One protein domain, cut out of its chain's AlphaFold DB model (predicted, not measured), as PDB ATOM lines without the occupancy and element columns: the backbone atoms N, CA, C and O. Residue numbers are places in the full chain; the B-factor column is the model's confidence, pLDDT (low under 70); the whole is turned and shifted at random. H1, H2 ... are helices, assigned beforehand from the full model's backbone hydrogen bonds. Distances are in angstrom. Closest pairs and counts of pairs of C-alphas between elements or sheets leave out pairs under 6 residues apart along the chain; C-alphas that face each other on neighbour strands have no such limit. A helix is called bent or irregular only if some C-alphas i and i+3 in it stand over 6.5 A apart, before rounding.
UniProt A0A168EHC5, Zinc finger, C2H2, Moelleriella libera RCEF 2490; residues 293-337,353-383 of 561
ATOM      1  N   ALA A 293     368.617 322.411 285.594       70.19
ATOM      2  CA  ALA A 293     369.469 322.312 286.773       70.19
ATOM      3  C   ALA A 293     370.873 321.814 286.399       70.19
ATOM      4  O   ALA A 293     371.031 320.981 285.497       70.19
ATOM      5  N   PHE A 294     371.896 322.330 287.084       76.31
ATOM      6  CA  PHE A 294     373.297 322.049 286.767       76.31
ATOM      7  C   PHE A 294     373.587 320.538 286.736       76.31
ATOM      8  O   PHE A 294     374.272 320.057 285.834       76.31
ATOM      9  N   GLU A 295     372.983 319.777 287.645       77.12
ATOM     10  CA  GLU A 295     373.111 318.325 287.736       77.12
ATOM     11  C   GLU A 295     372.581 317.611 286.484       77.12
ATOM     12  O   GLU A 295     373.141 316.595 286.077       77.12
ATOM     13  N   VAL A 296     371.545 318.149 285.826       80.25
ATOM     14  CA  VAL A 296     370.994 317.598 284.573       80.25
ATOM     15  C   VAL A 296     371.955 317.848 283.410       80.25
ATOM     16  O   VAL A 296     372.142 316.966 282.570       80.25
ATOM     17  N   ALA A 297     372.596 319.019 283.358       83.00
ATOM     18  CA  ALA A 297     373.614 319.318 282.352       83.00
ATOM     19  C   ALA A 297     374.874 318.455 282.554       83.00
ATOM     20  O   ALA A 297     375.345 317.822 281.607       83.00
ATOM     21  N   LEU A 298     375.363 318.358 283.795       85.25
ATOM     22  CA  LEU A 298     376.508 317.529 284.170       85.25
ATOM     23  C   LEU A 298     376.255 316.041 283.886       85.25
ATOM     24  O   LEU A 298     377.100 315.385 283.283       85.25
ATOM     25  N   ALA A 299     375.088 315.508 284.253       85.50
ATOM     26  CA  ALA A 299     374.759 314.104 284.017       85.50
ATOM     27  C   ALA A 299     374.599 313.769 282.525       85.50
ATOM     28  O   ALA A 299     375.018 312.693 282.102       85.50
ATOM     29  N   ASN A 300     374.065 314.687 281.709       84.62
ATOM     30  CA  ASN A 300     374.061 314.525 280.251       84.62
ATOM     31  C   ASN A 300     375.481 314.547 279.667       84.62
ATOM     32  O   ASN A 300     375.799 313.702 278.835       84.62
ATOM     33  N   HIS A 301     376.343 315.462 280.121       85.12
ATOM     34  CA  HIS A 301     377.743 315.507 279.694       85.12
ATOM     35  C   HIS A 301     378.498 314.222 280.072       85.12
ATOM     36  O   HIS A 301     379.166 313.634 279.222       85.12
ATOM     37  N   ILE A 302     378.328 313.736 281.308       86.00
ATOM     38  CA  ILE A 302     378.872 312.451 281.764       86.00
ATOM     39  C   ILE A 302     378.395 311.323 280.836       86.00
ATOM     40  O   ILE A 302     379.210 310.587 280.288       86.00
ATOM     41  N   LEU A 303     377.088 311.243 280.569       84.31
ATOM     42  CA  LEU A 303     376.491 310.208 279.719       84.31
ATOM     43  C   LEU A 303     376.981 310.226 278.254       84.31
ATOM     44  O   LEU A 303     376.889 309.202 277.575       84.31
ATOM     45  N   GLN A 304     377.483 311.368 277.770       81.88
ATOM     46  CA  GLN A 304     377.939 311.579 276.389       81.88
ATOM     47  C   GLN A 304     379.461 311.457 276.211       81.88
ATOM     48  O   GLN A 304     379.907 310.967 275.174       81.88
ATOM     49  N   HIS A 305     380.256 311.889 277.195       78.56
ATOM     50  CA  HIS A 305     381.713 312.037 277.058       78.56
ATOM     51  C   HIS A 305     382.542 311.190 278.034       78.56
ATOM     52  O   HIS A 305     383.760 311.113 277.878       78.56
ATOM     53  N   HIS A 306     381.914 310.547 279.018       80.31
ATOM     54  CA  HIS A 306     382.593 309.836 280.097       80.31
ATOM     55  C   HIS A 306     382.024 308.423 280.276       80.31
ATOM     56  O   HIS A 306     381.024 308.222 280.957       80.31
ATOM     57  N   ASP A 307     382.678 307.423 279.683       76.94
ATOM     58  CA  ASP A 307     382.331 306.013 279.885       76.94
ATOM     59  C   ASP A 307     382.972 305.482 281.185       76.94
ATOM     60  O   ASP A 307     384.204 305.412 281.267       76.94
ATOM     61  N   PRO A 308     382.187 305.047 282.192       71.94
ATOM     62  CA  PRO A 308     382.732 304.544 283.451       71.94
ATOM     63  C   PRO A 308     383.605 303.286 283.313       71.94
ATOM     64  O   PRO A 308     384.368 302.983 284.227       71.94
ATOM     65  N   THR A 309     383.522 302.556 282.193       73.19
ATOM     66  CA  THR A 309     384.386 301.392 281.912       73.19
ATOM     67  C   THR A 309     385.778 301.778 281.404       73.19
ATOM     68  O   THR A 309     386.714 300.990 281.537       73.19
ATOM     69  N   HIS A 310     385.928 302.997 280.881       66.81
ATOM     70  CA  HIS A 310     387.200 303.574 280.436       66.81
ATOM     71  C   HIS A 310     387.814 304.530 281.480       66.81
ATOM     72  O   HIS A 310     388.990 304.879 281.379       66.81
ATOM     73  N   GLY A 311     387.042 304.898 282.511       65.69
ATOM     74  CA  GLY A 311     387.439 305.810 283.584       65.69
ATOM     75  C   GLY A 311     387.298 307.284 283.194       65.69
ATOM     76  O   GLY A 311     387.290 307.644 282.019       65.69
ATOM     77  N   LEU A 312     387.190 308.167 284.189       66.81
ATOM     78  CA  LEU A 312     386.939 309.594 283.946       66.81
ATOM     79  C   LEU A 312     388.189 310.415 283.597       66.81
ATOM     80  O   LEU A 312     388.081 311.620 283.401       66.81
ATOM     81  N   ALA A 313     389.367 309.794 283.516       56.22
ATOM     82  CA  ALA A 313     390.668 310.460 283.446       56.22
ATOM     83  C   ALA A 313     391.002 311.093 282.074       56.22
ATOM     84  O   ALA A 313     392.052 310.824 281.486       56.22
ATOM     85  N   HIS A 314     390.141 311.985 281.574       63.88
ATOM     86  CA  HIS A 314     390.485 312.887 280.472       63.88
ATOM     87  C   HIS A 314     391.549 313.886 280.923       63.88
ATOM     88  O   HIS A 314     391.464 314.463 282.009       63.88
ATOM     89  N   GLN A 315     392.539 314.130 280.064       52.88
ATOM     90  CA  GLN A 315     393.712 314.954 280.363       52.88
ATOM     91  C   GLN A 315     393.398 316.465 280.267       52.88
ATOM     92  O   GLN A 315     393.915 317.173 279.404       52.88
ATOM     93  N   GLY A 316     392.516 316.962 281.141       60.62
ATOM     94  CA  GLY A 316     392.061 318.355 281.171       60.62
ATOM     95  C   GLY A 316     391.147 318.690 282.358       60.62
ATOM     96  O   GLY A 316     390.818 317.831 283.173       60.62
ATOM     97  N   PHE A 317     390.729 319.955 282.446       68.62
ATOM     98  CA  PHE A 317     389.945 320.527 283.554       68.62
ATOM     99  C   PHE A 317     388.436 320.214 283.478       68.62
ATOM    100  O   PHE A 317     387.610 321.112 283.625       68.62
ATOM    101  N   CYS A 318     388.060 318.958 283.223       82.31
ATOM    102  CA  CYS A 318     386.645 318.591 283.177       82.31
ATOM    103  C   CYS A 318     386.036 318.555 284.583       82.31
ATOM    104  O   CYS A 318     386.548 317.864 285.463       82.31
ATOM    105  N   VAL A 319     384.894 319.212 284.777       81.25
ATOM    106  CA  VAL A 319     384.128 319.169 286.035       81.25
ATOM    107  C   VAL A 319     383.630 317.761 286.390       81.25
ATOM    108  O   VAL A 319     383.485 317.443 287.566       81.25
ATOM    109  N   ALA A 320     383.444 316.872 285.409       83.06
ATOM    110  CA  ALA A 320     383.137 315.468 285.684       83.06
ATOM    111  C   ALA A 320     384.296 314.706 286.362       83.06
ATOM    112  O   ALA A 320     384.056 313.644 286.928       83.06
ATOM    113  N   ASN A 321     385.528 315.235 286.346       82.56
ATOM    114  CA  ASN A 321     386.678 314.618 287.016       82.56
ATOM    115  C   ASN A 321     386.669 314.856 288.536       82.56
ATOM    116  O   ASN A 321     387.293 314.085 289.259       82.56
ATOM    117  N   ASP A 322     385.985 315.901 289.016       82.00
ATOM    118  CA  ASP A 322     385.744 316.147 290.442       82.00
ATOM    119  C   ASP A 322     384.403 316.884 290.662       82.00
ATOM    120  O   ASP A 322     384.368 318.093 290.914       82.00
ATOM    121  N   PRO A 323     383.268 316.166 290.569       80.12
ATOM    122  CA  PRO A 323     381.947 316.738 290.814       80.12
ATOM    123  C   PRO A 323     381.725 317.126 292.287       80.12
ATOM    124  O   PRO A 323     380.820 317.915 292.570       80.12
ATOM    125  N   SER A 324     382.543 316.617 293.221       81.62
ATOM    126  CA  SER A 324     382.361 316.820 294.667       81.62
ATOM    127  C   SER A 324     382.525 318.287 295.088       81.62
ATOM    128  O   SER A 324     381.867 318.737 296.027       81.62
ATOM    129  N   GLN A 325     383.325 319.060 294.341       79.62
ATOM    130  CA  GLN A 325     383.530 320.497 294.566       79.62
ATOM    131  C   GLN A 325     382.285 321.354 294.281       79.62
ATOM    132  O   GLN A 325     382.229 322.504 294.717       79.62
ATOM    133  N   LEU A 326     381.305 320.826 293.539       77.25
ATOM    134  CA  LEU A 326     380.092 321.553 293.142       77.25
ATOM    135  C   LEU A 326     378.813 320.930 293.705       77.25
ATOM    136  O   LEU A 326     377.875 321.659 294.023       77.25
ATOM    137  N   ILE A 327     378.762 319.601 293.827       81.38
ATOM    138  CA  ILE A 327     377.602 318.868 294.336       81.38
ATOM    139  C   ILE A 327     378.024 317.749 295.293       81.38
ATOM    140  O   ILE A 327     378.704 316.801 294.920       81.38
ATOM    141  N   ALA A 328     377.552 317.826 296.539       82.12
ATOM    142  CA  ALA A 328     377.779 316.787 297.550       82.12
ATOM    143  C   ALA A 328     376.813 315.588 297.420       82.12
ATOM    144  O   ALA A 328     377.073 314.511 297.962       82.12
ATOM    145  N   LYS A 329     375.687 315.759 296.713       82.62
ATOM    146  CA  LYS A 329     374.713 314.695 296.431       82.62
ATOM    147  C   LYS A 329     374.070 314.839 295.051       82.62
ATOM    148  O   LYS A 329     373.901 315.947 294.551       82.62
ATOM    149  N   CYS A 330     373.633 313.720 294.486       83.75
ATOM    150  CA  CYS A 330     372.767 313.669 293.315       83.75
ATOM    151  C   CYS A 330     371.336 314.095 293.689       83.75
ATOM    152  O   CYS A 330     370.659 313.416 294.463       83.75
ATOM    153  N   THR A 331     370.860 315.206 293.133       82.00
ATOM    154  CA  THR A 331     369.488 315.724 293.310       82.00
ATOM    155  C   THR A 331     368.514 315.225 292.240       82.00
ATOM    156  O   THR A 331     367.308 315.430 292.363       82.00
ATOM    157  N   LEU A 332     369.018 314.567 291.190       81.31
ATOM    158  CA  LEU A 332     368.243 314.205 290.003       81.31
ATOM    159  C   LEU A 332     366.995 313.368 290.339       81.31
ATOM    160  O   LEU A 332     367.069 312.504 291.220       81.31
ATOM    161  N   PRO A 333     365.884 313.535 289.593       76.25
ATOM    162  CA  PRO A 333     364.700 312.697 289.746       76.25
ATOM    163  C   PRO A 333     365.035 311.218 289.530       76.25
ATOM    164  O   PRO A 333     365.458 310.807 288.438       76.25
ATOM    165  N   LYS A 334     364.843 310.408 290.576       69.25
ATOM    166  CA  LYS A 334     365.029 308.959 290.506       69.25
ATOM    167  C   LYS A 334     363.893 308.328 289.704       69.25
ATOM    168  O   LYS A 334     362.726 308.427 290.077       69.25
ATOM    169  N   TYR A 335     364.238 307.647 288.615       65.38
ATOM    170  CA  TYR A 335     363.257 306.949 287.792       65.38
ATOM    171  C   TYR A 335     362.867 305.618 288.441       65.38
ATOM    172  O   TYR A 335     363.638 304.660 288.438       65.38
ATOM    173  N   ASN A 336     361.656 305.550 288.992       62.75
ATOM    174  CA  ASN A 336     361.063 304.301 289.455       62.75
ATOM    175  C   ASN A 336     360.147 303.727 288.352       62.75
ATOM    176  O   ASN A 336     359.084 304.301 288.108       62.75
ATOM    177  N   PRO A 337     360.496 302.598 287.701       57.53
ATOM    178  CA  PRO A 337     359.671 301.998 286.647       57.53
ATOM    179  C   PRO A 337     358.328 301.436 287.143       57.53
ATOM    180  O   PRO A 337     357.507 301.039 286.323       57.53
ATOM    181  N   HIS A 353     361.021 312.685 294.618       58.91
ATOM    182  CA  HIS A 353     362.112 311.713 294.738       58.91
ATOM    183  C   HIS A 353     363.415 312.214 294.087       58.91
ATOM    184  O   HIS A 353     363.815 311.745 293.018       58.91
ATOM    185  N   GLU A 354     364.097 313.147 294.759       69.56
ATOM    186  CA  GLU A 354     365.546 313.337 294.574       69.56
ATOM    187  C   GLU A 354     366.282 312.007 294.821       69.56
ATOM    188  O   GLU A 354     365.912 311.254 295.727       69.56
ATOM    189  N   CYS A 355     367.349 311.714 294.072       82.44
ATOM    190  CA  CYS A 355     368.061 310.448 294.257       82.44
ATOM    191  C   CYS A 355     368.849 310.345 295.578       82.44
ATOM    192  O   CYS A 355     368.960 309.256 296.142       82.44
ATOM    193  N   GLY A 356     369.439 311.443 296.056       78.38
ATOM    194  CA  GLY A 356     370.164 311.509 297.329       78.38
ATOM    195  C   GLY A 356     371.536 310.815 297.378       78.38
ATOM    196  O   GLY A 356     372.157 310.830 298.438       78.38
ATOM    197  N   PHE A 357     372.027 310.230 296.278       82.94
ATOM    198  CA  PHE A 357     373.334 309.551 296.226       82.94
ATOM    199  C   PHE A 357     374.477 310.514 296.587       82.94
ATOM    200  O   PHE A 357     374.597 311.565 295.963       82.94
ATOM    201  N   THR A 358     375.313 310.176 297.571       84.62
ATOM    202  CA  THR A 358     376.381 311.053 298.083       84.62
ATOM    203  C   THR A 358     377.681 310.906 297.292       84.62
ATOM    204  O   THR A 358     378.206 309.809 297.110       84.62
ATOM    205  N   ILE A 359     378.218 312.032 296.829       82.56
ATOM    206  CA  ILE A 359     379.298 312.077 295.839       82.56
ATOM    207  C   ILE A 359     380.648 312.078 296.566       82.56
ATOM    208  O   ILE A 359     381.115 313.117 297.023       82.56
ATOM    209  N   HIS A 360     381.243 310.887 296.690       78.94
ATOM    210  CA  HIS A 360     382.550 310.668 297.323       78.94
ATOM    211  C   HIS A 360     383.656 310.370 296.304       78.94
ATOM    212  O   HIS A 360     384.722 310.973 296.377       78.94
ATOM    213  N   ASP A 361     383.399 309.473 295.345       80.88
ATOM    214  CA  ASP A 361     384.298 309.192 294.222       80.88
ATOM    215  C   ASP A 361     383.662 309.638 292.886       80.88
ATOM    216  O   ASP A 361     382.478 309.368 292.642       80.88
ATOM    217  N   PRO A 362     384.421 310.304 291.992       82.62
ATOM    218  CA  PRO A 362     383.924 310.717 290.682       82.62
ATOM    219  C   PRO A 362     383.453 309.546 289.805       82.62
ATOM    220  O   PRO A 362     382.384 309.631 289.194       82.62
ATOM    221  N   ASN A 363     384.212 308.440 289.741       84.19
ATOM    222  CA  ASN A 363     383.864 307.286 288.905       84.19
ATOM    223  C   ASN A 363     382.602 306.591 289.436       84.19
ATOM    224  O   ASN A 363     381.750 306.210 288.634       84.19
ATOM    225  N   GLU A 364     382.448 306.456 290.758       85.50
ATOM    226  CA  GLU A 364     381.218 305.937 291.376       85.50
ATOM    227  C   GLU A 364     380.001 306.805 291.030       85.50
ATOM    228  O   GLU A 364     378.961 306.268 290.642       85.50
ATOM    229  N   PHE A 365     380.130 308.138 291.073       86.62
ATOM    230  CA  PHE A 365     379.053 309.034 290.642       86.62
ATOM    231  C   PHE A 365     378.700 308.843 289.159       86.62
ATOM    232  O   PHE A 365     377.521 308.744 288.817       86.62
ATOM    233  N   ALA A 366     379.690 308.709 288.272       87.12
ATOM    234  CA  ALA A 366     379.425 308.436 286.860       87.12
ATOM    235  C   ALA A 366     378.762 307.063 286.635       87.12
ATOM    236  O   ALA A 366     377.808 306.967 285.860       87.12
ATOM    237  N   GLN A 367     379.190 306.011 287.346       85.81
ATOM    238  CA  GLN A 367     378.515 304.706 287.328       85.81
ATOM    239  C   GLN A 367     377.058 304.824 287.793       85.81
ATOM    240  O   GLN A 367     376.162 304.295 287.134       85.81
ATOM    241  N   HIS A 368     376.808 305.568 288.872       87.81
ATOM    242  CA  HIS A 368     375.472 305.843 289.391       87.81
ATOM    243  C   HIS A 368     374.577 306.563 288.359       87.81
ATOM    244  O   HIS A 368     373.455 306.109 288.114       87.81
ATOM    245  N   ILE A 369     375.070 307.609 287.681       88.62
ATOM    246  CA  ILE A 369     374.337 308.292 286.595       88.62
ATOM    247  C   ILE A 369     373.980 307.318 285.457       88.62
ATOM    248  O   ILE A 369     372.839 307.311 284.982       88.62
ATOM    249  N   PHE A 370     374.925 306.468 285.043       87.00
ATOM    250  CA  PHE A 370     374.712 305.479 283.980       87.00
ATOM    251  C   PHE A 370     373.704 304.379 284.348       87.00
ATOM    252  O   PHE A 370     373.063 303.839 283.446       87.00
ATOM    253  N   GLN A 371     373.561 304.051 285.636       84.56
ATOM    254  CA  GLN A 371     372.644 303.019 286.133       84.56
ATOM    255  C   GLN A 371     371.238 303.577 286.403       84.56
ATOM    256  O   GLN A 371     370.262 303.091 285.836       84.56
ATOM    257  N   GLU A 372     371.131 304.623 287.227       80.88
ATOM    258  CA  GLU A 372     369.853 305.081 287.798       80.88
ATOM    259  C   GLU A 372     369.166 306.181 286.966       80.88
ATOM    260  O   GLU A 372     367.941 306.310 286.996       80.88
ATOM    261  N   HIS A 373     369.934 306.978 286.211       83.12
ATOM    262  CA  HIS A 373     369.415 308.174 285.526       83.12
ATOM    263  C   HIS A 373     369.465 308.104 283.996       83.12
ATOM    264  O   HIS A 373     368.659 308.772 283.343       83.12
ATOM    265  N   ARG A 374     370.318 307.257 283.401       81.38
ATOM    266  CA  ARG A 374     370.393 307.044 281.942       81.38
ATOM    267  C   ARG A 374     369.027 306.842 281.258       81.38
ATOM    268  O   ARG A 374     368.807 307.516 280.251       81.38
ATOM    269  N   PRO A 375     368.094 305.997 281.755       74.06
ATOM    270  CA  PRO A 375     366.792 305.822 281.103       74.06
ATOM    271  C   PRO A 375     365.961 307.111 281.099       74.06
ATOM    272  O   PRO A 375     365.342 307.445 280.092       74.06
ATOM    273  N   ASN A 376     366.001 307.864 282.203       71.12
ATOM    274  CA  ASN A 376     365.226 309.089 282.386       71.12
ATOM    275  C   ASN A 376     365.754 310.231 281.503       71.12
ATOM    276  O   ASN A 376     364.997 310.901 280.803       71.12
ATOM    277  N   LEU A 377     367.079 310.407 281.478       73.44
ATOM    278  CA  LEU A 377     367.752 311.422 280.662       73.44
ATOM    279  C   LEU A 377     367.549 311.159 279.160       73.44
ATOM    280  O   LEU A 377     367.247 312.090 278.414       73.44
ATOM    281  N   MET A 378     367.613 309.894 278.720       68.19
ATOM    282  CA  MET A 378     367.281 309.523 277.338       68.19
ATOM    283  C   MET A 378     365.796 309.756 277.011       68.19
ATOM    284  O   MET A 378     365.485 310.284 275.944       68.19
ATOM    285  N   MET A 379     364.870 309.432 277.923       58.91
ATOM    286  CA  MET A 379     363.435 309.668 277.720       58.91
ATOM    287  C   MET A 379     363.111 311.163 277.557       58.91
ATOM    288  O   MET A 379     362.407 311.538 276.617       58.91
ATOM    289  N   HIS A 380     363.665 312.030 278.409       53.38
ATOM    290  CA  HIS A 380     363.481 313.477 278.275       53.38
ATOM    291  C   HIS A 380     364.158 314.046 277.017       53.38
ATOM    292  O   HIS A 380     363.566 314.897 276.355       53.38
ATOM    293  N   ALA A 381     365.329 313.546 276.603       49.16
ATOM    294  CA  ALA A 381     365.960 313.966 275.344       49.16
ATOM    295  C   ALA A 381     365.060 313.719 274.111       49.16
ATOM    296  O   ALA A 381     365.055 314.519 273.171       49.16
ATOM    297  N   HIS A 382     364.241 312.660 274.136       40.16
ATOM    298  CA  HIS A 382     363.248 312.394 273.093       40.16
ATOM    299  C   HIS A 382     362.007 313.301 273.176       40.16
ATOM    300  O   HIS A 382     361.455 313.644 272.131       40.16
ATOM    301  N   GLN A 383     361.607 313.767 274.366       41.09
ATOM    302  CA  GLN A 383     360.544 314.779 274.509       41.09
ATOM    303  C   GLN A 383     360.952 316.148 273.928       41.09
ATOM    304  O   GLN A 383     360.097 316.865 273.409       41.09
TER     305      GLN A 383
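This is residues 293 to 337 and 353 to 383 of the 561 residues of the protein "Zinc finger, C2H2" of Moelleriella libera RCEF 2490 (UniProt A0A168EHC5). What shape is seen first? Helix H1 and the first arm of a bent helix, H2a, cross nearly at right angles, and the second arm, H2b, turns away at a steep tilt. A long stretch with no named element, residues 306 to 337, loops out to Gln 315 and comes back past the helices to Pro 337. How much is there? The printed part has 76 residues with two named helices, H1 then H2, and no named strand; the class is all helix, though under half of the residues, 34, are in named elements. How large is it? It is compact, with a radius of gyration of the C-alphas of 11.7 A and spans of 35 by 24 by 21 A.

Where is H1? H1 is residues 294 to 305, 16.3 A long from C-alpha 294 at (373.297, 322.049, 286.767). Where is H2? By its hydrogen bonds it was assigned as one helix, residues 362 to 383, but it is bent: C-alphas 372 and 375 are 7.4 A apart. Its arms are H2a, residues 362 to 372, 15.4 A, and H2b, residues 375 to 383, 12.8 A, ending with C-alpha 383 at (360.544, 314.779, 274.509).

How does H1 stand to H2a? With residues 299 to 303 alone H1 touches H2a, about perpendicular at 88 degrees; the closest C-alphas, of Ala 299 and Ile 369, are 6.4 A apart. And to H2b? They are close but not clearly touching, the closest C-alphas, of Asn 300 and Leu 377, being 7.0 A apart. How do the arms stand? Their lines make a steep tilt of 67 degrees. What of the backbones? Every O i to N i+4 pair is within hydrogen-bond range in H1, H2a and H2b.

How far does it reach? The two C-alphas farthest apart, of Gln 315 and Pro 337, are 37.0 A apart. Is anything missing? Residues 338 to 352 are not printed, within the link from H1 to H2, and C-alphas 337 and 353 are 12.9 A apart across the cut. Where is confidence low? In this model pLDDT is under 70 at residues 310 to 317, 334 to 337, 353 to 354 and 378 to 383.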